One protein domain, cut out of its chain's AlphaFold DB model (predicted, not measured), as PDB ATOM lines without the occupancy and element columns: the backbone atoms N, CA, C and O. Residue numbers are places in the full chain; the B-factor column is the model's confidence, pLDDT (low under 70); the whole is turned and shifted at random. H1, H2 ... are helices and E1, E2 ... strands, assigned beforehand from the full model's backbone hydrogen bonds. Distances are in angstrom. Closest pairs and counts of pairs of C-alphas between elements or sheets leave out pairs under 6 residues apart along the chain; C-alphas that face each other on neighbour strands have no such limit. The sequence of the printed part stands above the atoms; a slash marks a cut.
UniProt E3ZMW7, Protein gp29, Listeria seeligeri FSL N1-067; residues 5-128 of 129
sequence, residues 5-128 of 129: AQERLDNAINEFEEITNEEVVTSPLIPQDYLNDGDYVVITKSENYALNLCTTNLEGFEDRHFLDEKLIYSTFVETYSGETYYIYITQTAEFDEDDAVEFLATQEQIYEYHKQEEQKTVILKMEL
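This is residues 5 to 128 of the 129 residues of the protein "Protein gp29" of Listeria seeligeri FSL N1-067 (UniProt E3ZMW7). A twisted sheet of four strands has helices H1 and H2 packed over one face, and beyond one end of its long hairpin E4 and E5 a second, small hairpin of E2 and E3 extends the body, with H3 and H4 beside it. E3 runs on into E4, which joins the two sheets. The printed part has 124 residues with four named helices and six named strands, in the order H1 H2 E1 E2 E3 E4 E5 H3 H4 E6. The large sheet has the order E4 - E5 - E1 - E6, all antiparallel, and the class is mixed, helices and strands. The whole is compact by its radius of gyration of the C-alphas, 15.7 A, yet elongated in outline, with spans of 51 by 31 by 17 A.

In the large sheet, E4 is residues 69 to 78, 25.7 A long, E5 is 84 to 92, 26.0 A, E1 is 40 to 44, 12.9 A, and E6 is 122 to 127, 14.4 A. C-alpha 127, where E6 ends, is at (6.033, -4.910, -21.157). H1, residues 5 to 20, begins with C-alpha 5 at (13.905, -8.166, -22.343) and is 22.3 A long; H2 is residues 32 to 37, 8.5 A. E2 is residues 53 to 55, 7.1 A, and E3 is 65 to 67, 6.9 A. H3 is residues 100 to 103, 5.4 A, and H4 is 107 to 119, 18.2 A.

E4 and E5 form a hairpin, with N 75 and O 87 2.9 A apart, within hydrogen-bond range. E4 bends by 68 degrees at residue 72. E5 and E1 have N 88 and O 42 at 2.8 A, and E1 and E6 have N 41 and O 126 at 2.8 A. E5, H3 H4 and E6 make a split strand-helix-strand unit, two strands running the same way with E1 between them, and its crossover is right-handed. H1 and H2 lie on the same face of this sheet, giving two layers, helices over a sheet. H1 is over E1 and E6 at a height of 8.7 A; its closest C-alphas to E6 are those of Phe 16 and Leu 124, 6.5 A. H2 is only just over E4 and E5, 3 of its C-alphas falling on each, at a height of 8.9 A. H1 touches H2 with residues 5 to 6 alone, about perpendicular at 89 degrees; the closest C-alphas, of Ala 5 and Leu 35, are 5.7 A apart. The hairpin E2 and E3 has N 54 and O 66 at 2.9 A. The closest C-alphas of E3 and H3, of Phe 66 and Phe 103, are 5.2 A apart; those of E2 and H4, of Leu 53 and Tyr 113, 7.6 A. H1 and H4 are apart. Every O i to N i+4 pair is within hydrogen-bond range in H1, H2 and H4; H3 is too short for such a pair.

The C-alphas farthest apart, of Glu 59 and Tyr 80, are 51.6 A apart. The printed part has no cut, and the link H1 to H2, 11 residues, is long. The mean pLDDT of the printed part is 94.6, and no printed residue is under 70.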
ATOM      1  N   ALA A   5      14.959  -7.310 -22.886       91.69
ATOM      2  CA  ALA A   5      13.905  -8.166 -22.343       91.69
ATOM      3  C   ALA A   5      14.304  -8.860 -21.028       91.69
ATOM      4  O   ALA A   5      13.496  -8.956 -20.107       91.69
ATOM      5  N   GLN A   6      15.568  -9.284 -20.877       93.38
ATOM      6  CA  GLN A   6      16.046  -9.826 -19.601       93.38
ATOM      7  C   GLN A   6      16.059  -8.762 -18.497       93.38
ATOM      8  O   GLN A   6      15.702  -9.060 -17.363       93.38
ATOM      9  N   GLU A   7      16.468  -7.529 -18.804       93.69
ATOM     10  CA  GLU A   7      16.429  -6.430 -17.828       93.69
ATOM     11  C   GLU A   7      14.990  -6.094 -17.416       93.69
ATOM     12  O   GLU A   7      14.734  -5.830 -16.242       93.69
ATOM     13  N   ARG A   8      14.034  -6.161 -18.351       95.12
ATOM     14  CA  ARG A   8      12.601  -6.010 -18.058       95.12
ATOM     15  C   ARG A   8      12.060  -7.135 -17.185       95.12
ATOM     16  O   ARG A   8      11.358  -6.839 -16.225       95.12
ATOM     17  N   LEU A   9      12.430  -8.389 -17.450       95.31
ATOM     18  CA  LEU A   9      12.068  -9.512 -16.583       95.31
ATOM     19  C   LEU A   9      12.616  -9.320 -15.162       95.31
ATOM     20  O   LEU A   9      11.870  -9.482 -14.202       95.31
ATOM     21  N   ASP A  10      13.890  -8.945 -15.025       94.75
ATOM     22  CA  ASP A  10      14.503  -8.691 -13.715       94.75
ATOM     23  C   ASP A  10      13.738  -7.578 -12.964       94.75
ATOM     24  O   ASP A  10      13.459  -7.711 -11.774       94.75
ATOM     25  N   ASN A  11      13.341  -6.505 -13.660       95.81
ATOM     26  CA  ASN A  11      12.531  -5.430 -13.077       95.81
ATOM     27  C   ASN A  11      11.127  -5.900 -12.678       95.81
ATOM     28  O   ASN A  11      10.656  -5.526 -11.607       95.81
ATOM     29  N   ALA A  12      10.478  -6.730 -13.498       96.75
ATOM     30  CA  ALA A  12       9.167  -7.285 -13.186       96.75
ATOM     31  C   ALA A  12       9.211  -8.168 -11.932       96.75
ATOM     32  O   ALA A  12       8.311  -8.100 -11.101       96.75
ATOM     33  N   ILE A  13      10.273  -8.958 -11.756       96.81
ATOM     34  CA  ILE A  13      10.473  -9.738 -10.532       96.81
ATOM     35  C   ILE A  13      10.647  -8.819  -9.322       96.81
ATOM     36  O   ILE A  13       9.932  -8.999  -8.344       96.81
ATOM     37  N   ASN A  14      11.516  -7.808  -9.405       96.38
ATOM     38  CA  ASN A  14      11.717  -6.868  -8.298       96.38
ATOM     39  C   ASN A  14      10.411  -6.144  -7.920       96.38
ATOM     40  O   ASN A  14      10.083  -6.030  -6.744       96.38
ATOM     41  N   GLU A  15       9.633  -5.687  -8.905       97.56
ATOM     42  CA  GLU A  15       8.347  -5.026  -8.654       97.56
ATOM     43  C   GLU A  15       7.320  -5.992  -8.045       97.56
ATOM     44  O   GLU A  15       6.588  -5.627  -7.126       97.56
ATOM     45  N   PHE A  16       7.296  -7.249  -8.491       97.44
ATOM     46  CA  PHE A  16       6.484  -8.292  -7.866       97.44
ATOM     47  C   PHE A  16       6.863  -8.518  -6.394       97.44
ATOM     48  O   PHE A  16       5.966  -8.590  -5.547       97.44
ATOM     49  N   GLU A  17       8.159  -8.599  -6.077       96.88
ATOM     50  CA  GLU A  17       8.645  -8.755  -4.702       96.88
ATOM     51  C   GLU A  17       8.233  -7.561  -3.830       96.88
ATOM     52  O   GLU A  17       7.764  -7.740  -2.705       96.88
ATOM     53  N   GLU A  18       8.317  -6.338  -4.361       97.25
ATOM     54  CA  GLU A  18       7.886  -5.119  -3.669       97.25
ATOM     55  C   GLU A  18       6.367  -5.074  -3.431       97.25
ATOM     56  O   GLU A  18       5.924  -4.717  -2.337       97.25
ATOM     57  N   ILE A  19       5.557  -5.456  -4.427       96.31
ATOM     58  CA  ILE A  19       4.085  -5.461  -4.335       96.31
ATOM     59  C   ILE A  19       3.597  -6.501  -3.324       96.31
ATOM     60  O   ILE A  19       2.665  -6.240  -2.558       96.31
ATOM     61  N   THR A  20       4.192  -7.692  -3.343       94.81
ATOM     62  CA  THR A  20       3.741  -8.828  -2.527       94.81
ATOM     63  C   THR A  20       4.447  -8.921  -1.179       94.81
ATOM     64  O   THR A  20       3.940  -9.588  -0.278       94.81
ATOM     65  N   ASN A  21       5.570  -8.213  -1.009       95.44
ATOM     66  CA  ASN A  21       6.496  -8.365   0.114       95.44
ATOM     67  C   ASN A  21       6.969  -9.826   0.270       95.44
ATOM     68  O   ASN A  21       7.126 -10.336   1.382       95.44
ATOM     69  N   GLU A  22       7.169 -10.494  -0.863       94.56
ATOM     70  CA  GLU A  22       7.702 -11.848  -0.977       94.56
ATOM     71  C   GLU A  22       9.075 -11.794  -1.645       94.56
ATOM     72  O   GLU A  22       9.269 -11.016  -2.567       94.56
ATOM     73  N   GLU A  23      10.014 -12.636  -1.216       96.00
ATOM     74  CA  GLU A  23      11.327 -12.768  -1.862       96.00
ATOM     75  C   GLU A  23      11.390 -14.106  -2.603       96.00
ATOM     76  O   GLU A  23      11.065 -15.158  -2.028       96.00
ATOM     77  N   VAL A  24      11.800 -14.087  -3.872       95.31
ATOM     78  CA  VAL A  24      11.916 -15.296  -4.692       95.31
ATOM     79  C   VAL A  24      13.162 -16.093  -4.318       95.31
ATOM     80  O   VAL A  24      14.269 -15.567  -4.234       95.31
ATOM     81  N   VAL A  25      13.009 -17.410  -4.163       94.06
ATOM     82  CA  VAL A  25      14.123 -18.305  -3.800       94.06
ATOM     83  C   VAL A  25      15.165 -18.372  -4.913       94.06
ATOM     84  O   VAL A  25      16.369 -18.480  -4.669       94.06
ATOM     85  N   THR A  26      14.717 -18.375  -6.166       90.06
ATOM     86  CA  THR A  26      15.585 -18.441  -7.341       90.06
ATOM     87  C   THR A  26      14.926 -17.710  -8.495       90.06
ATOM     88  O   THR A  26      13.757 -17.947  -8.798       90.06
ATOM     89  N   SER A  27      15.687 -16.840  -9.161       87.31
ATOM     90  CA  SER A  27      15.211 -16.141 -10.353       87.31
ATOM     91  C   SER A  27      14.806 -17.146 -11.444       87.31
ATOM     92  O   SER A  27      15.539 -18.113 -11.685       87.31
ATOM     93  N   PRO A  28      13.671 -16.931 -12.127       89.56
ATOM     94  CA  PRO A  28      13.184 -17.854 -13.143       89.56
ATOM     95  C   PRO A  28      14.144 -17.903 -14.335       89.56
ATOM     96  O   PRO A  28      14.556 -16.875 -14.874       89.56
ATOM     97  N   LEU A  29      14.477 -19.114 -14.782       89.81
ATOM     98  CA  LEU A  29      15.267 -19.322 -15.994       89.81
ATOM     99  C   LEU A  29      14.330 -19.432 -17.199       89.81
ATOM    100  O   LEU A  29      13.862 -20.518 -17.536       89.81
ATOM    101  N   ILE A  30      14.065 -18.296 -17.843       94.38
ATOM    102  CA  ILE A  30      13.270 -18.227 -19.074       94.38
ATOM    103  C   ILE A  30      14.222 -18.217 -20.282       94.38
ATOM    104  O   ILE A  30      15.161 -17.413 -20.306       94.38
ATOM    105  N   PRO A  31      14.040 -19.106 -21.280       95.25
ATOM    106  CA  PRO A  31      14.859 -19.083 -22.488       95.25
ATOM    107  C   PRO A  31      14.755 -17.734 -23.208       95.25
ATOM    108  O   PRO A  31      13.667 -17.179 -23.348       95.25
ATOM    109  N   GLN A  32      15.893 -17.220 -23.682       93.19
ATOM    110  CA  GLN A  32      15.972 -15.873 -24.260       93.19
ATOM    111  C   GLN A  32      15.094 -15.686 -25.495       93.19
ATOM    112  O   GLN A  32      14.583 -14.592 -25.690       93.19
ATOM    113  N   ASP A  33      14.896 -16.731 -26.300       94.44
ATOM    114  CA  ASP A  33      14.050 -16.652 -27.493       94.44
ATOM    115  C   ASP A  33      12.612 -16.265 -27.110       94.44
ATOM    116  O   ASP A  33      12.075 -15.312 -27.656       94.44
ATOM    117  N   TYR A  34      12.046 -16.874 -26.058       96.06
ATOM    118  CA  TYR A  34      10.711 -16.507 -25.571       96.06
ATOM    119  C   TYR A  34      10.648 -15.099 -24.980       96.06
ATOM    120  O   TYR A  34       9.629 -14.438 -25.120       96.06
ATOM    121  N   LEU A  35      11.711 -14.630 -24.319       94.75
ATOM    122  CA  LEU A  35      11.747 -13.260 -23.798       94.75
ATOM    123  C   LEU A  35      11.827 -12.217 -24.910       94.75
ATOM    124  O   LEU A  35      11.246 -11.151 -24.772       94.75
ATOM    125  N   ASN A  36      12.560 -12.511 -25.982       93.19
ATOM    126  CA  ASN A  36      12.703 -11.593 -27.107       93.19
ATOM    127  C   ASN A  36      11.461 -11.588 -28.010       93.19
ATOM    128  O   ASN A  36      11.169 -10.555 -28.603       93.19
ATOM    129  N   ASP A  37      10.762 -12.720 -28.119       94.25
ATOM    130  CA  ASP A  37       9.528 -12.846 -28.904       94.25
ATOM    131  C   ASP A  37       8.281 -12.367 -28.134       94.25
ATOM    132  O   ASP A  37       7.241 -12.104 -28.737       94.25
ATOM    133  N   GLY A  38       8.365 -12.299 -26.803       96.19
ATOM    134  CA  GLY A  38       7.276 -11.892 -25.923       96.19
ATOM    135  C   GLY A  38       7.133 -10.382 -25.797       96.19
ATOM    136  O   GLY A  38       8.117  -9.663 -25.639       96.19
ATOM    137  N   ASP A  39       5.888  -9.922 -25.762       97.06
ATOM    138  CA  ASP A  39       5.562  -8.515 -25.535       97.06
ATOM    139  C   ASP A  39       5.374  -8.212 -24.051       97.06
ATOM    140  O   ASP A  39       5.747  -7.135 -23.593       97.06
ATOM    141  N   TYR A  40       4.835  -9.164 -23.282       97.81
ATOM    142  CA  TYR A  40       4.548  -8.976 -21.863       97.81
ATOM    143  C   TYR A  40       5.025 -10.150 -21.016       97.81
ATOM    144  O   TYR A  40       4.964 -11.313 -21.416       97.81
ATOM    145  N   VAL A  41       5.418  -9.833 -19.785       97.69
ATOM    146  CA  VAL A  41       5.504 -10.777 -18.674       97.69
ATOM    147  C   VAL A  41       4.322 -10.554 -17.737       97.69
ATOM    148  O   VAL A  41       4.017  -9.424 -17.351       97.69
ATOM    149  N   VAL A  42       3.655 -11.640 -17.364       98.12
ATOM    150  CA  VAL A  42       2.525 -11.648 -16.435       98.12
ATOM    151  C   VAL A  42       2.866 -12.545 -15.256       98.12
ATOM    152  O   VAL A  42       3.278 -13.685 -15.453       98.12
ATOM    153  N   ILE A  43       2.668 -12.051 -14.036       97.94
ATOM    154  CA  ILE A  43       2.842 -12.821 -12.802       97.94
ATOM    155  C   ILE A  43       1.491 -12.938 -12.107       97.94
ATOM    156  O   ILE A  43       0.805 -11.938 -11.876       97.94
ATOM    157  N   THR A  44       1.096 -14.162 -11.772       97.38
ATOM    158  CA  THR A  44      -0.211 -14.456 -11.183       97.38
ATOM    159  C   THR A  44      -0.088 -15.426 -10.010       97.38
ATOM    160  O   THR A  44       0.903 -16.142  -9.852       97.38
ATOM    161  N   LYS A  45      -1.139 -15.478  -9.187       93.88
ATOM    162  CA  LYS A  45      -1.294 -16.512  -8.152       93.88
ATOM    163  C   LYS A  45      -1.949 -17.806  -8.674       93.88
ATOM    164  O   LYS A  45      -1.963 -18.810  -7.973       93.88
ATOM    165  N   SER A  46      -2.527 -17.787  -9.875       90.94
ATOM    166  CA  SER A  46      -3.287 -18.907 -10.451       90.94
ATOM    167  C   SER A  46      -2.459 -19.639 -11.499       90.94
ATOM    168  O   SER A  46      -1.917 -18.994 -12.383       90.94
ATOM    169  N   GLU A  47      -2.451 -20.972 -11.479       92.19
ATOM    170  CA  GLU A  47      -1.774 -21.783 -12.507       92.19
ATOM    171  C   GLU A  47      -2.365 -21.604 -13.913       92.19
ATOM    172  O   GLU A  47      -1.690 -21.824 -14.921       92.19
ATOM    173  N   ASN A  48      -3.621 -21.170 -13.998       91.88
ATOM    174  CA  ASN A  48      -4.276 -20.883 -15.264       91.88
ATOM    175  C   ASN A  48      -4.469 -19.374 -15.384       91.88
ATOM    176  O   ASN A  48      -5.346 -18.810 -14.723       91.88
ATOM    177  N   TYR A  49      -3.629 -18.740 -16.201       96.31
ATOM    178  CA  TYR A  49      -3.803 -17.355 -16.625       96.31
ATOM    179  C   TYR A  49      -4.833 -17.286 -17.753       96.31
ATOM    180  O   TYR A  49      -4.686 -17.953 -18.781       96.31
ATOM    181  N   ALA A  50      -5.874 -16.479 -17.559       97.12
ATOM    182  CA  ALA A  50      -6.818 -16.156 -18.615       97.12
ATOM    183  C   ALA A  50      -6.229 -15.043 -19.492       97.12
ATOM    184  O   ALA A  50      -5.934 -13.954 -18.998       97.12
ATOM    185  N   LEU A  51      -6.057 -15.332 -20.783       96.88
ATOM    186  CA  LEU A  51      -5.543 -14.379 -21.767       96.88
ATOM    187  C   LEU A  51      -6.473 -13.167 -21.887       96.88
ATOM    188  O   LEU A  51      -7.696 -13.299 -21.780       96.88
ATOM    189  N   ASN A  52      -5.885 -12.001 -22.138       95.94
ATOM    190  CA  ASN A  52      -6.630 -10.772 -22.371       95.94
ATOM    191  C   ASN A  52      -7.572 -10.888 -23.570       95.94
ATOM    192  O   ASN A  52      -7.309 -11.593 -24.547       95.94
ATOM    193  N   LEU A  53      -8.665 -10.130 -23.478       96.56
ATOM    194  CA  LEU A  53      -9.683 -10.039 -24.508       96.56
ATOM    195  C   LEU A  53      -9.745  -8.636 -25.097       96.56
ATOM    196  O   LEU A  53      -9.647  -7.647 -24.370       96.56
ATOM    197  N   CYS A  54     -10.026  -8.560 -26.391       94.69
ATOM    198  CA  CYS A  54     -10.352  -7.322 -27.083       94.69
ATOM    199  C   CYS A  54     -11.658  -7.461 -27.882       94.69
ATOM    200  O   CYS A  54     -12.256  -8.537 -27.986       94.69
ATOM    201  N   THR A  55     -12.136  -6.335 -28.402       93.12
ATOM    202  CA  THR A  55     -13.246  -6.255 -29.359       93.12
ATOM    203  C   THR A  55     -12.743  -5.562 -30.610       93.12
ATOM    204  O   THR A  55     -11.901  -4.670 -30.512       93.12
ATOM    205  N   THR A  56     -13.301  -5.902 -31.766       89.00
ATOM    206  CA  THR A  56     -12.890  -5.327 -33.048       89.00
ATOM    207  C   THR A  56     -14.045  -4.621 -33.759       89.00
ATOM    208  O   THR A  56     -15.204  -4.743 -33.365       89.00
ATOM    209  N   ASN A  57     -13.721  -3.858 -34.801       88.69
ATOM    210  CA  ASN A  57     -14.667  -3.159 -35.671       88.69
ATOM    211  C   ASN A  57     -14.860  -3.848 -37.034       88.69
ATOM    212  O   ASN A  57     -15.421  -3.230 -37.940       88.69
ATOM    213  N   LEU A  58     -14.375  -5.082 -37.190       87.94
ATOM    214  CA  LEU A  58     -14.552  -5.877 -38.405       87.94
ATOM    215  C   LEU A  58     -16.032  -6.202 -38.637       87.94
ATOM    216  O   LEU A  58     -16.750  -6.587 -37.709       87.94
ATOM    217  N   GLU A  59     -16.474  -6.063 -39.887       87.00
ATOM    218  CA  GLU A  59     -17.862  -6.307 -40.285       87.00
ATOM    219  C   GLU A  59     -18.255  -7.773 -40.033       87.00
ATOM    220  O   GLU A  59     -17.552  -8.704 -40.430       87.00
ATOM    221  N   GLY A  60     -19.391  -7.993 -39.368       84.94
ATOM    222  CA  GLY A  60     -19.908  -9.330 -39.051       84.94
ATOM    223  C   GLY A  60     -19.390  -9.939 -37.741       84.94
ATOM    224  O   GLY A  60     -19.809 -11.044 -37.374       84.94
ATOM    225  N   PHE A  61     -18.522  -9.226 -37.020       86.69
ATOM    226  CA  PHE A  61     -18.016  -9.613 -35.700       86.69
ATOM    227  C   PHE A  61     -18.365  -8.611 -34.597       86.69
ATOM    228  O   PHE A  61     -17.724  -8.584 -33.543       86.69
ATOM    229  N   GLU A  62     -19.404  -7.811 -34.811       86.81
ATOM    230  CA  GLU A  62     -19.876  -6.850 -33.825       86.81
ATOM    231  C   GLU A  62     -20.219  -7.564 -32.502       86.81
ATOM    232  O   GLU A  62     -20.802  -8.653 -32.486       86.81
ATOM    233  N   ASP A  63     -19.811  -6.965 -31.381       87.50
ATOM    234  CA  ASP A  63     -20.002  -7.482 -30.017       87.50
ATOM    235  C   ASP A  63     -19.350  -8.855 -29.726       87.50
ATOM    236  O   ASP A  63     -19.691  -9.525 -28.745       87.50
ATOM    237  N   ARG A  64     -18.400  -9.304 -30.558       93.25
ATOM    238  CA  ARG A  64     -17.595 -10.506 -30.294       93.25
ATOM    239  C   ARG A  64     -16.308 -10.164 -29.545       93.25
ATOM    240  O   ARG A  64     -15.705  -9.114 -29.760       93.25
ATOM    241  N   HIS A  65     -15.874 -11.098 -28.702       96.56
ATOM    242  CA  HIS A  65     -14.583 -11.040 -28.024       96.56
ATOM    243  C   HIS A  65     -13.544 -11.878 -28.757       96.56
ATOM    244  O   HIS A  65     -13.835 -12.992 -29.199       96.56
ATOM    245  N   PHE A  66     -12.333 -11.344 -28.822       96.56
ATOM    246  CA  PHE A  66     -11.162 -11.977 -29.409       96.56
ATOM    247  C   PHE A  66     -10.065 -12.086 -28.359       96.56
ATOM    248  O   PHE A  66     -10.004 -11.257 -27.454       96.56
ATOM    249  N   LEU A  67      -9.220 -13.106 -28.465       96.81
ATOM    250  CA  LEU A  67      -7.988 -13.202 -27.694       96.81
ATOM    251  C   LEU A  67      -7.018 -12.139 -28.210       96.81
ATOM    252  O   LEU A  67      -6.581 -12.202 -29.356       96.81
ATOM    253  N   ASP A  68      -6.694 -11.183 -27.350       95.62
ATOM    254  CA  ASP A  68      -5.793 -10.062 -27.648       95.62
ATOM    255  C   ASP A  68      -4.315 -10.460 -27.548       95.62
ATOM    256  O   ASP A  68      -3.409  -9.739 -27.952       95.62
ATOM    257  N   GLU A  69      -4.050 -11.641 -26.995       96.12
ATOM    258  CA  GLU A  69      -2.706 -12.155 -26.804       96.12
ATOM    259  C   GLU A  69      -2.665 -13.681 -26.895       96.12
ATOM    260  O   GLU A  69      -3.662 -14.385 -26.719       96.12
ATOM    261  N   LYS A  70      -1.464 -14.196 -27.145       95.56
ATOM    262  CA  LYS A  70      -1.116 -15.613 -27.169       95.56
ATOM    263  C   LYS A  70      -0.133 -15.910 -26.045       95.56
ATOM    264  O   LYS A  70       0.803 -15.150 -25.810       95.56
ATOM    265  N   LEU A  71      -0.315 -17.050 -25.382       96.56
ATOM    266  CA  LEU A  71       0.678 -17.581 -24.452       96.56
ATOM    267  C   LEU A  71       1.814 -18.239 -25.237       96.56
ATOM    268  O   LEU A  71       1.562 -19.190 -25.977       96.56
ATOM    269  N   ILE A  72       3.052 -17.785 -25.037       96.69
ATOM    270  CA  ILE A  72       4.223 -18.369 -25.712       96.69
ATOM    271  C   ILE A  72       5.149 -19.129 -24.760       96.69
ATOM    272  O   ILE A  72       5.829 -20.063 -25.184       96.69
ATOM    273  N   TYR A  73       5.148 -18.791 -23.468       97.62
ATOM    274  CA  TYR A  73       5.908 -19.517 -22.452       97.62
ATOM    275  C   TYR A  73       5.257 -19.394 -21.076       97.62
ATOM    276  O   TYR A  73       4.661 -18.369 -20.759       97.62
ATOM    277  N   SER A  74       5.403 -20.418 -20.237       97.25
ATOM    278  CA  SER A  74       5.016 -20.343 -18.828       97.25
ATOM    279  C   SER A  74       6.008 -21.080 -17.935       97.25
ATOM    280  O   SER A  74       6.641 -22.053 -18.344       97.25
ATOM    281  N   THR A  75       6.161 -20.584 -16.715       96.94
ATOM    282  CA  THR A  75       6.952 -21.190 -15.641       96.94
ATOM    283  C   THR A  75       6.362 -20.775 -14.296       96.94
ATOM    284  O   THR A  75       5.386 -20.036 -14.235       96.94
ATOM    285  N   PHE A  76       6.955 -21.231 -13.203       96.62
ATOM    286  CA  PHE A  76       6.626 -20.777 -11.860       96.62
ATOM    287  C   PHE A  76       7.882 -20.344 -11.110       96.62
ATOM    288  O   PHE A  76       9.010 -20.609 -11.540       96.62
ATOM    289  N   VAL A  77       7.657 -19.685  -9.981       96.25
ATOM    290  CA  VAL A  77       8.664 -19.355  -8.982       96.25
ATOM    291  C   VAL A  77       8.131 -19.659  -7.586       96.25
ATOM    292  O   VAL A  77       6.928 -19.577  -7.332       96.25
ATOM    293  N   GLU A  78       9.038 -20.016  -6.685       96.88
ATOM    294  CA  GLU A  78       8.748 -20.242  -5.269       96.88
ATOM    295  C   GLU A  78       9.341 -19.106  -4.438       96.88
ATOM    296  O   GLU A  78      10.437 -18.618  -4.735       96.88
ATOM    297  N   THR A  79       8.639 -18.704  -3.384       96.75
ATOM    298  CA  THR A  79       9.106 -17.678  -2.447       96.75
ATOM    299  C   THR A  79       9.611 -18.307  -1.153       96.75
ATOM    300  O   THR A  79       9.287 -19.450  -0.821       96.75
ATOM    301  N   TYR A  80      10.409 -17.569  -0.379       95.56
ATOM    302  CA  TYR A  80      10.903 -18.061   0.915       95.56
ATOM    303  C   TYR A  80       9.793 -18.317   1.949       95.56
ATOM    304  O   TYR A  80      10.026 -19.040   2.920       95.56
ATOM    305  N   SER A  81       8.592 -17.760   1.753       95.06
ATOM    306  CA  SER A  81       7.418 -18.066   2.581       95.06
ATOM    307  C   SER A  81       6.762 -19.410   2.228       95.06
ATOM    308  O   SER A  81       5.927 -19.896   2.991       95.06
ATOM    309  N   GLY A  82       7.182 -20.045   1.127       94.88
ATOM    310  CA  GLY A  82       6.646 -21.314   0.638       94.88
ATOM    311  C   GLY A  82       5.454 -21.165  -0.309       94.88
ATOM    312  O   GLY A  82       4.799 -22.163  -0.601       94.88
ATOM    313  N   GLU A  83       5.163 -19.951  -0.783       95.69
ATOM    314  CA  GLU A  83       4.129 -19.709  -1.788       95.69
ATOM    315  C   GLU A  83       4.676 -19.935  -3.208       95.69
ATOM    316  O   GLU A  83       5.865 -19.746  -3.486       95.69
ATOM    317  N   THR A  84       3.787 -20.318  -4.126       96.19
ATOM    318  CA  THR A  84       4.094 -20.493  -5.551       96.19
ATOM    319  C   THR A  84       3.352 -19.446  -6.369       96.19
ATOM    320  O   THR A  84       2.146 -19.257  -6.198       96.19
ATOM    321  N   TYR A  85       4.072 -18.806  -7.285       97.31
ATOM    322  CA  TYR A  85       3.523 -17.860  -8.250       97.31
ATOM    323  C   TYR A  85       3.886 -18.292  -9.661       97.31
ATOM    324  O   TYR A  85       4.934 -18.894  -9.896       97.31
ATOM    325  N   TYR A  86       3.012 -17.979 -10.608       97.88
ATOM    326  CA  TYR A  86       3.138 -18.407 -11.991       97.88
ATOM    327  C   TYR A  86       3.493 -17.223 -12.874       97.88
ATOM    328  O   TYR A  86       2.961 -16.129 -12.705       97.88
ATOM    329  N   ILE A  87       4.410 -17.455 -13.806       98.00
ATOM    330  CA  ILE A  87       4.924 -16.465 -14.742       98.00
ATOM    331  C   ILE A  87       4.556 -16.908 -16.149       98.00
ATOM    332  O   ILE A  87       4.849 -18.036 -16.548       98.00
ATOM    333  N   TYR A  88       3.973 -15.998 -16.912       98.06
ATOM    334  CA  TYR A  88       3.572 -16.200 -18.294       98.06
ATOM    335  C   TYR A  88       4.243 -15.150 -19.155       98.06
ATOM    336  O   TYR A  88       4.274 -13.976 -18.793       98.06
ATOM    337  N   ILE A  89       4.766 -15.578 -20.297       98.00
ATOM    338  CA  ILE A  89       5.199 -14.675 -21.353       98.00
ATOM    339  C   ILE A  89       4.132 -14.706 -22.435       98.00
ATOM    340  O   ILE A  89       3.810 -15.782 -22.958       98.00
ATOM    341  N   THR A  90       3.578 -13.540 -22.747       97.75
ATOM    342  CA  THR A  90       2.549 -13.391 -23.773       97.75
ATOM    343  C   THR A  90       3.023 -12.501 -24.906       97.75
ATOM    344  O   THR A  90       3.896 -11.652 -24.740       97.75
ATOM    345  N   GLN A  91       2.450 -12.736 -26.078       97.31
ATOM    346  CA  GLN A  91       2.669 -11.958 -27.288       97.31
ATOM    347  C   GLN A  91       1.322 -11.437 -27.772       97.31
ATOM    348  O   GLN A  91       0.334 -12.172 -27.738       97.31
ATOM    349  N   THR A  92       1.282 -10.190 -28.218       95.81
ATOM    350  CA  THR A  92       0.090  -9.555 -28.776       95.81
ATOM    351  C   THR A  92      -0.384 -10.338 -29.993       95.81
ATOM    352  O   THR A  92       0.399 -10.755 -30.849       95.81
ATOM    353  N   ALA A  93      -1.684 -10.584 -30.054       94.06
ATOM    354  CA  ALA A  93      -2.311 -11.212 -31.196       94.06
ATOM    355  C   ALA A  93      -2.559 -10.161 -32.283       94.06
ATOM    356  O   ALA A  93      -3.425  -9.304 -32.139       94.06
ATOM    357  N   GLU A  94      -1.830 -10.256 -33.391       90.31
ATOM    358  CA  GLU A  94      -2.177  -9.540 -34.617       90.31
ATOM    359  C   GLU A  94      -3.065 -10.434 -35.487       90.31
ATOM    360  O   GLU A  94      -2.723 -11.595 -35.731       90.31
ATOM    361  N   PHE A  95      -4.205  -9.894 -35.911       89.88
ATOM    362  CA  PHE A  95      -5.173 -10.552 -36.784       89.88
ATOM    363  C   PHE A  95      -5.894  -9.520 -37.656       89.88
ATOM    364  O   PHE A  95      -5.995  -8.340 -37.301       89.88
ATOM    365  N   ASP A  96      -6.401  -9.969 -38.795       87.56
ATOM    366  CA  ASP A  96      -7.183  -9.201 -39.754       87.56
ATOM    367  C   ASP A  96      -8.510  -9.908 -40.088       87.56
ATOM    368  O   ASP A  96      -8.952 -10.819 -39.392       87.56
ATOM    369  N   GLU A  97      -9.218  -9.436 -41.113       84.56
ATOM    370  CA  GLU A  97     -10.513  -9.999 -41.514       84.56
ATOM    371  C   GLU A  97     -10.435 -11.459 -41.971       84.56
ATOM    372  O   GLU A  97     -11.400 -12.203 -41.777       84.56
ATOM    373  N   ASP A  98      -9.311 -11.876 -42.554       87.38
ATOM    374  CA  ASP A  98      -9.162 -13.203 -43.141       87.38
ATOM    375  C   ASP A  98      -8.890 -14.274 -42.068       87.38
ATOM    376  O   ASP A  98      -9.275 -15.433 -42.255       87.38
ATOM    377  N   ASP A  99      -8.282 -13.902 -40.932       89.06
ATOM    378  CA  ASP A  99      -7.899 -14.827 -39.857       89.06
ATOM    379  C   ASP A  99      -8.543 -14.551 -38.480       89.06
ATOM    380  O   ASP A  99      -8.422 -15.387 -37.581       89.06
ATOM    381  N   ALA A 100      -9.338 -13.483 -38.320       88.56
ATOM    382  CA  ALA A 100     -10.030 -13.123 -37.071       88.56
ATOM    383  C   ALA A 100     -10.772 -14.290 -36.392       88.56
ATOM    384  O   ALA A 100     -10.829 -14.379 -35.163       88.56
ATOM    385  N   VAL A 101     -11.342 -15.212 -37.174       90.44
ATOM    386  CA  VAL A 101     -12.081 -16.375 -36.651       90.44
ATOM    387  C   VAL A 101     -11.212 -17.255 -35.747       90.44
ATOM    388  O   VAL A 101     -11.733 -17.830 -34.792       90.44
ATOM    389  N   GLU A 102      -9.906 -17.344 -36.005       90.94
ATOM    390  CA  GLU A 102      -8.966 -18.127 -35.192       90.94
ATOM    391  C   GLU A 102      -8.767 -17.538 -33.790       90.94
ATOM    392  O   GLU A 102      -8.421 -18.256 -32.852       90.94
ATOM    393  N   PHE A 103      -9.032 -16.241 -33.643       93.88
ATOM    394  CA  PHE A 103      -8.837 -15.490 -32.410       93.88
ATOM    395  C   PHE A 103     -10.137 -15.285 -31.639       93.88
ATOM    396  O   PHE A 103     -10.100 -14.736 -30.541       93.88
ATOM    397  N   LEU A 104     -11.286 -15.736 -32.155       95.19
ATOM    398  CA  LEU A 104     -12.552 -15.659 -31.430       95.19
ATOM    399  C   LEU A 104     -12.457 -16.377 -30.084       95.19
ATOM    400  O   LEU A 104     -12.225 -17.587 -30.007       95.19
ATOM    401  N   ALA A 105     -12.721 -15.634 -29.015       96.94
ATOM    402  CA  ALA A 105     -12.736 -16.185 -27.679       96.94
ATOM    403  C   ALA A 105     -13.962 -17.087 -27.487       96.94
ATOM    404  O   ALA A 105     -15.110 -16.734 -27.786       96.94
ATOM    405  N   THR A 106     -13.725 -18.272 -26.939       96.88
ATOM    406  CA  THR A 106     -14.792 -19.167 -26.494       96.88
ATOM    407  C   THR A 106     -15.494 -18.596 -25.259       96.88
ATOM    408  O   THR A 106     -14.936 -17.796 -24.509       96.88
ATOM    409  N   GLN A 107     -16.723 -19.046 -24.996       97.38
ATOM    410  CA  GLN A 107     -17.465 -18.634 -23.795       97.38
ATOM    411  C   GLN A 107     -16.736 -18.998 -22.493       97.38
ATOM    412  O   GLN A 107     -16.838 -18.269 -21.513       97.38
ATOM    413  N   GLU A 108     -15.986 -20.100 -22.489       97.25
ATOM    414  CA  GLU A 108     -15.164 -20.507 -21.349       97.25
ATOM    415  C   GLU A 108     -14.008 -19.530 -21.113       97.25
ATOM    416  O   GLU A 108     -13.815 -19.082 -19.988       97.25
ATOM    417  N   GLN A 109     -13.301 -19.117 -22.170       97.62
ATOM    418  CA  GLN A 109     -12.237 -18.111 -22.065       97.62
ATOM    419  C   GLN A 109     -12.773 -16.760 -21.578       97.62
ATOM    420  O   GLN A 109     -12.156 -16.134 -20.722       97.62
ATOM    421  N   ILE A 110     -13.949 -16.343 -22.060       97.69
ATOM    422  CA  ILE A 110     -14.619 -15.117 -21.597       97.69
ATOM    423  C   ILE A 110     -14.968 -15.209 -20.108       97.69
ATOM    424  O   ILE A 110     -14.718 -14.276 -19.343       97.69
ATOM    425  N   TYR A 111     -15.519 -16.344 -19.679       97.44
ATOM    426  CA  TYR A 111     -15.844 -16.578 -18.277       97.44
ATOM    427  C   TYR A 111     -14.598 -16.549 -17.381       97.44
ATOM    428  O   TYR A 111     -14.599 -15.855 -16.363       97.44
ATOM    429  N   GLU A 112     -13.535 -17.265 -17.754       96.81
ATOM    430  CA  GLU A 112     -12.305 -17.307 -16.958       96.81
ATOM    431  C   GLU A 112     -11.594 -15.946 -16.925       96.81
ATOM    432  O   GLU A 112     -11.093 -15.568 -15.868       96.81
ATOM    433  N   TYR A 113     -11.639 -15.162 -18.011       96.69
ATOM    434  CA  TYR A 113     -11.155 -13.777 -18.015       96.69
ATOM    435  C   TYR A 113     -11.890 -12.920 -16.976       96.69
ATOM    436  O   TYR A 113     -11.264 -12.317 -16.105       96.69
ATOM    437  N   HIS A 114     -13.226 -12.916 -16.990       96.81
ATOM    438  CA  HIS A 114     -13.999 -12.133 -16.021       96.81
ATOM    439  C   HIS A 114     -13.797 -12.608 -14.581       96.81
ATOM    440  O   HIS A 114     -13.677 -11.791 -13.670       96.81
ATOM    441  N   LYS A 115     -13.703 -13.919 -14.362       96.56
ATOM    442  CA  LYS A 115     -13.414 -14.492 -13.045       96.56
ATOM    443  C   LYS A 115     -12.027 -14.093 -12.536       96.56
ATOM    444  O   LYS A 115     -11.890 -13.785 -11.353       96.56
ATOM    445  N   GLN A 116     -11.018 -14.072 -13.407       96.38
ATOM    446  CA  GLN A 116      -9.674 -13.580 -13.093       96.38
ATOM    447  C   GLN A 116      -9.696 -12.099 -12.686       96.38
ATOM    448  O   GLN A 116      -9.089 -11.749 -11.673       96.38
ATOM    449  N   GLU A 117     -10.442 -11.252 -13.402       94.31
ATOM    450  CA  GLU A 117     -10.613  -9.828 -13.069       94.31
ATOM    451  C   GLU A 117     -11.333  -9.624 -11.725       94.31
ATOM    452  O   GLU A 117     -10.913  -8.817 -10.892       94.31
ATOM    453  N   GLU A 118     -12.395 -10.392 -11.465       95.12
ATOM    454  CA  GLU A 118     -13.140 -10.344 -10.201       95.12
ATOM    455  C   GLU A 118     -12.281 -10.774  -9.005       95.12
ATOM    456  O   GLU A 118     -12.348 -10.170  -7.930       95.12
ATOM    457  N   GLN A 119     -11.466 -11.815  -9.185       95.00
ATOM    458  CA  GLN A 119     -10.601 -12.370  -8.142       95.00
ATOM    459  C   GLN A 119      -9.260 -11.640  -8.010       95.00
ATOM    460  O   GLN A 119      -8.573 -11.837  -7.007       95.00
ATOM    461  N   LYS A 120      -8.898 -10.799  -8.987       93.06
ATOM    462  CA  LYS A 120      -7.619 -10.076  -9.061       93.06
ATOM    463  C   LYS A 120      -6.416 -11.010  -8.920       93.06
ATOM    464  O   LYS A 120      -5.518 -10.766  -8.116       93.06
ATOM    465  N   THR A 121      -6.424 -12.120  -9.659       94.12
ATOM    466  CA  THR A 121      -5.357 -13.134  -9.567       94.12
ATOM    467  C   THR A 121      -4.077 -12.731 -10.297       94.12
ATOM    468  O   THR A 121      -3.015 -13.272  -9.979       94.12
ATOM    469  N   VAL A 122      -4.160 -11.790 -11.244       97.00
ATOM    470  CA  VAL A 122      -2.999 -11.150 -11.874       97.00
ATOM    471  C   VAL A 122      -2.416 -10.128 -10.906       97.00
ATOM    472  O   VAL A 122      -3.105  -9.207 -10.473       97.00
ATOM    473  N   ILE A 123      -1.145 -10.307 -10.565       97.31
ATOM    474  CA  ILE A 123      -0.423  -9.459  -9.612       97.31
ATOM    475  C   ILE A 123       0.324  -8.362 -10.360       97.31
ATOM    476  O   ILE A 123       0.289  -7.202  -9.958       97.31
ATOM    477  N   LEU A 124       0.980  -8.739 -11.457       97.38
ATOM    478  CA  LEU A 124       1.778  -7.845 -12.280       97.38
ATOM    479  C   LEU A 124       1.624  -8.222 -13.753       97.38
ATOM    480  O   LEU A 124       1.634  -9.404 -14.097       97.38
ATOM    481  N   LYS A 125       1.537  -7.211 -14.615       97.31
ATOM    482  CA  LYS A 125       1.708  -7.332 -16.065       97.31
ATOM    483  C   LYS A 125       2.605  -6.192 -16.532       97.31
ATOM    484  O   LYS A 125       2.285  -5.034 -16.279       97.31
ATOM    485  N   MET A 126       3.721  -6.519 -17.177       97.00
ATOM    486  CA  MET A 126       4.730  -5.549 -17.609       97.00
ATOM    487  C   MET A 126       5.200  -5.853 -19.031       97.00
ATOM    488  O   MET A 126       5.353  -7.015 -19.392       97.00
ATOM    489  N   GLU A 127       5.443  -4.807 -19.818       96.31
ATOM    490  CA  GLU A 127       6.033  -4.910 -21.157       96.31
ATOM    491  C   GLU A 127       7.505  -5.360 -21.098       96.31
ATOM    492  O   GLU A 127       8.281  -4.915 -20.244       96.31
ATOM    493  N   LEU A 128       7.893  -6.237 -22.027       92.44
ATOM    494  CA  LEU A 128       9.259  -6.747 -22.192       92.44
ATOM    495  C   LEU A 128      10.083  -5.973 -23.234       92.44
ATOM    496  O   LEU A 128      11.311  -6.118 -23.248       92.44
TER     497      LEU A 128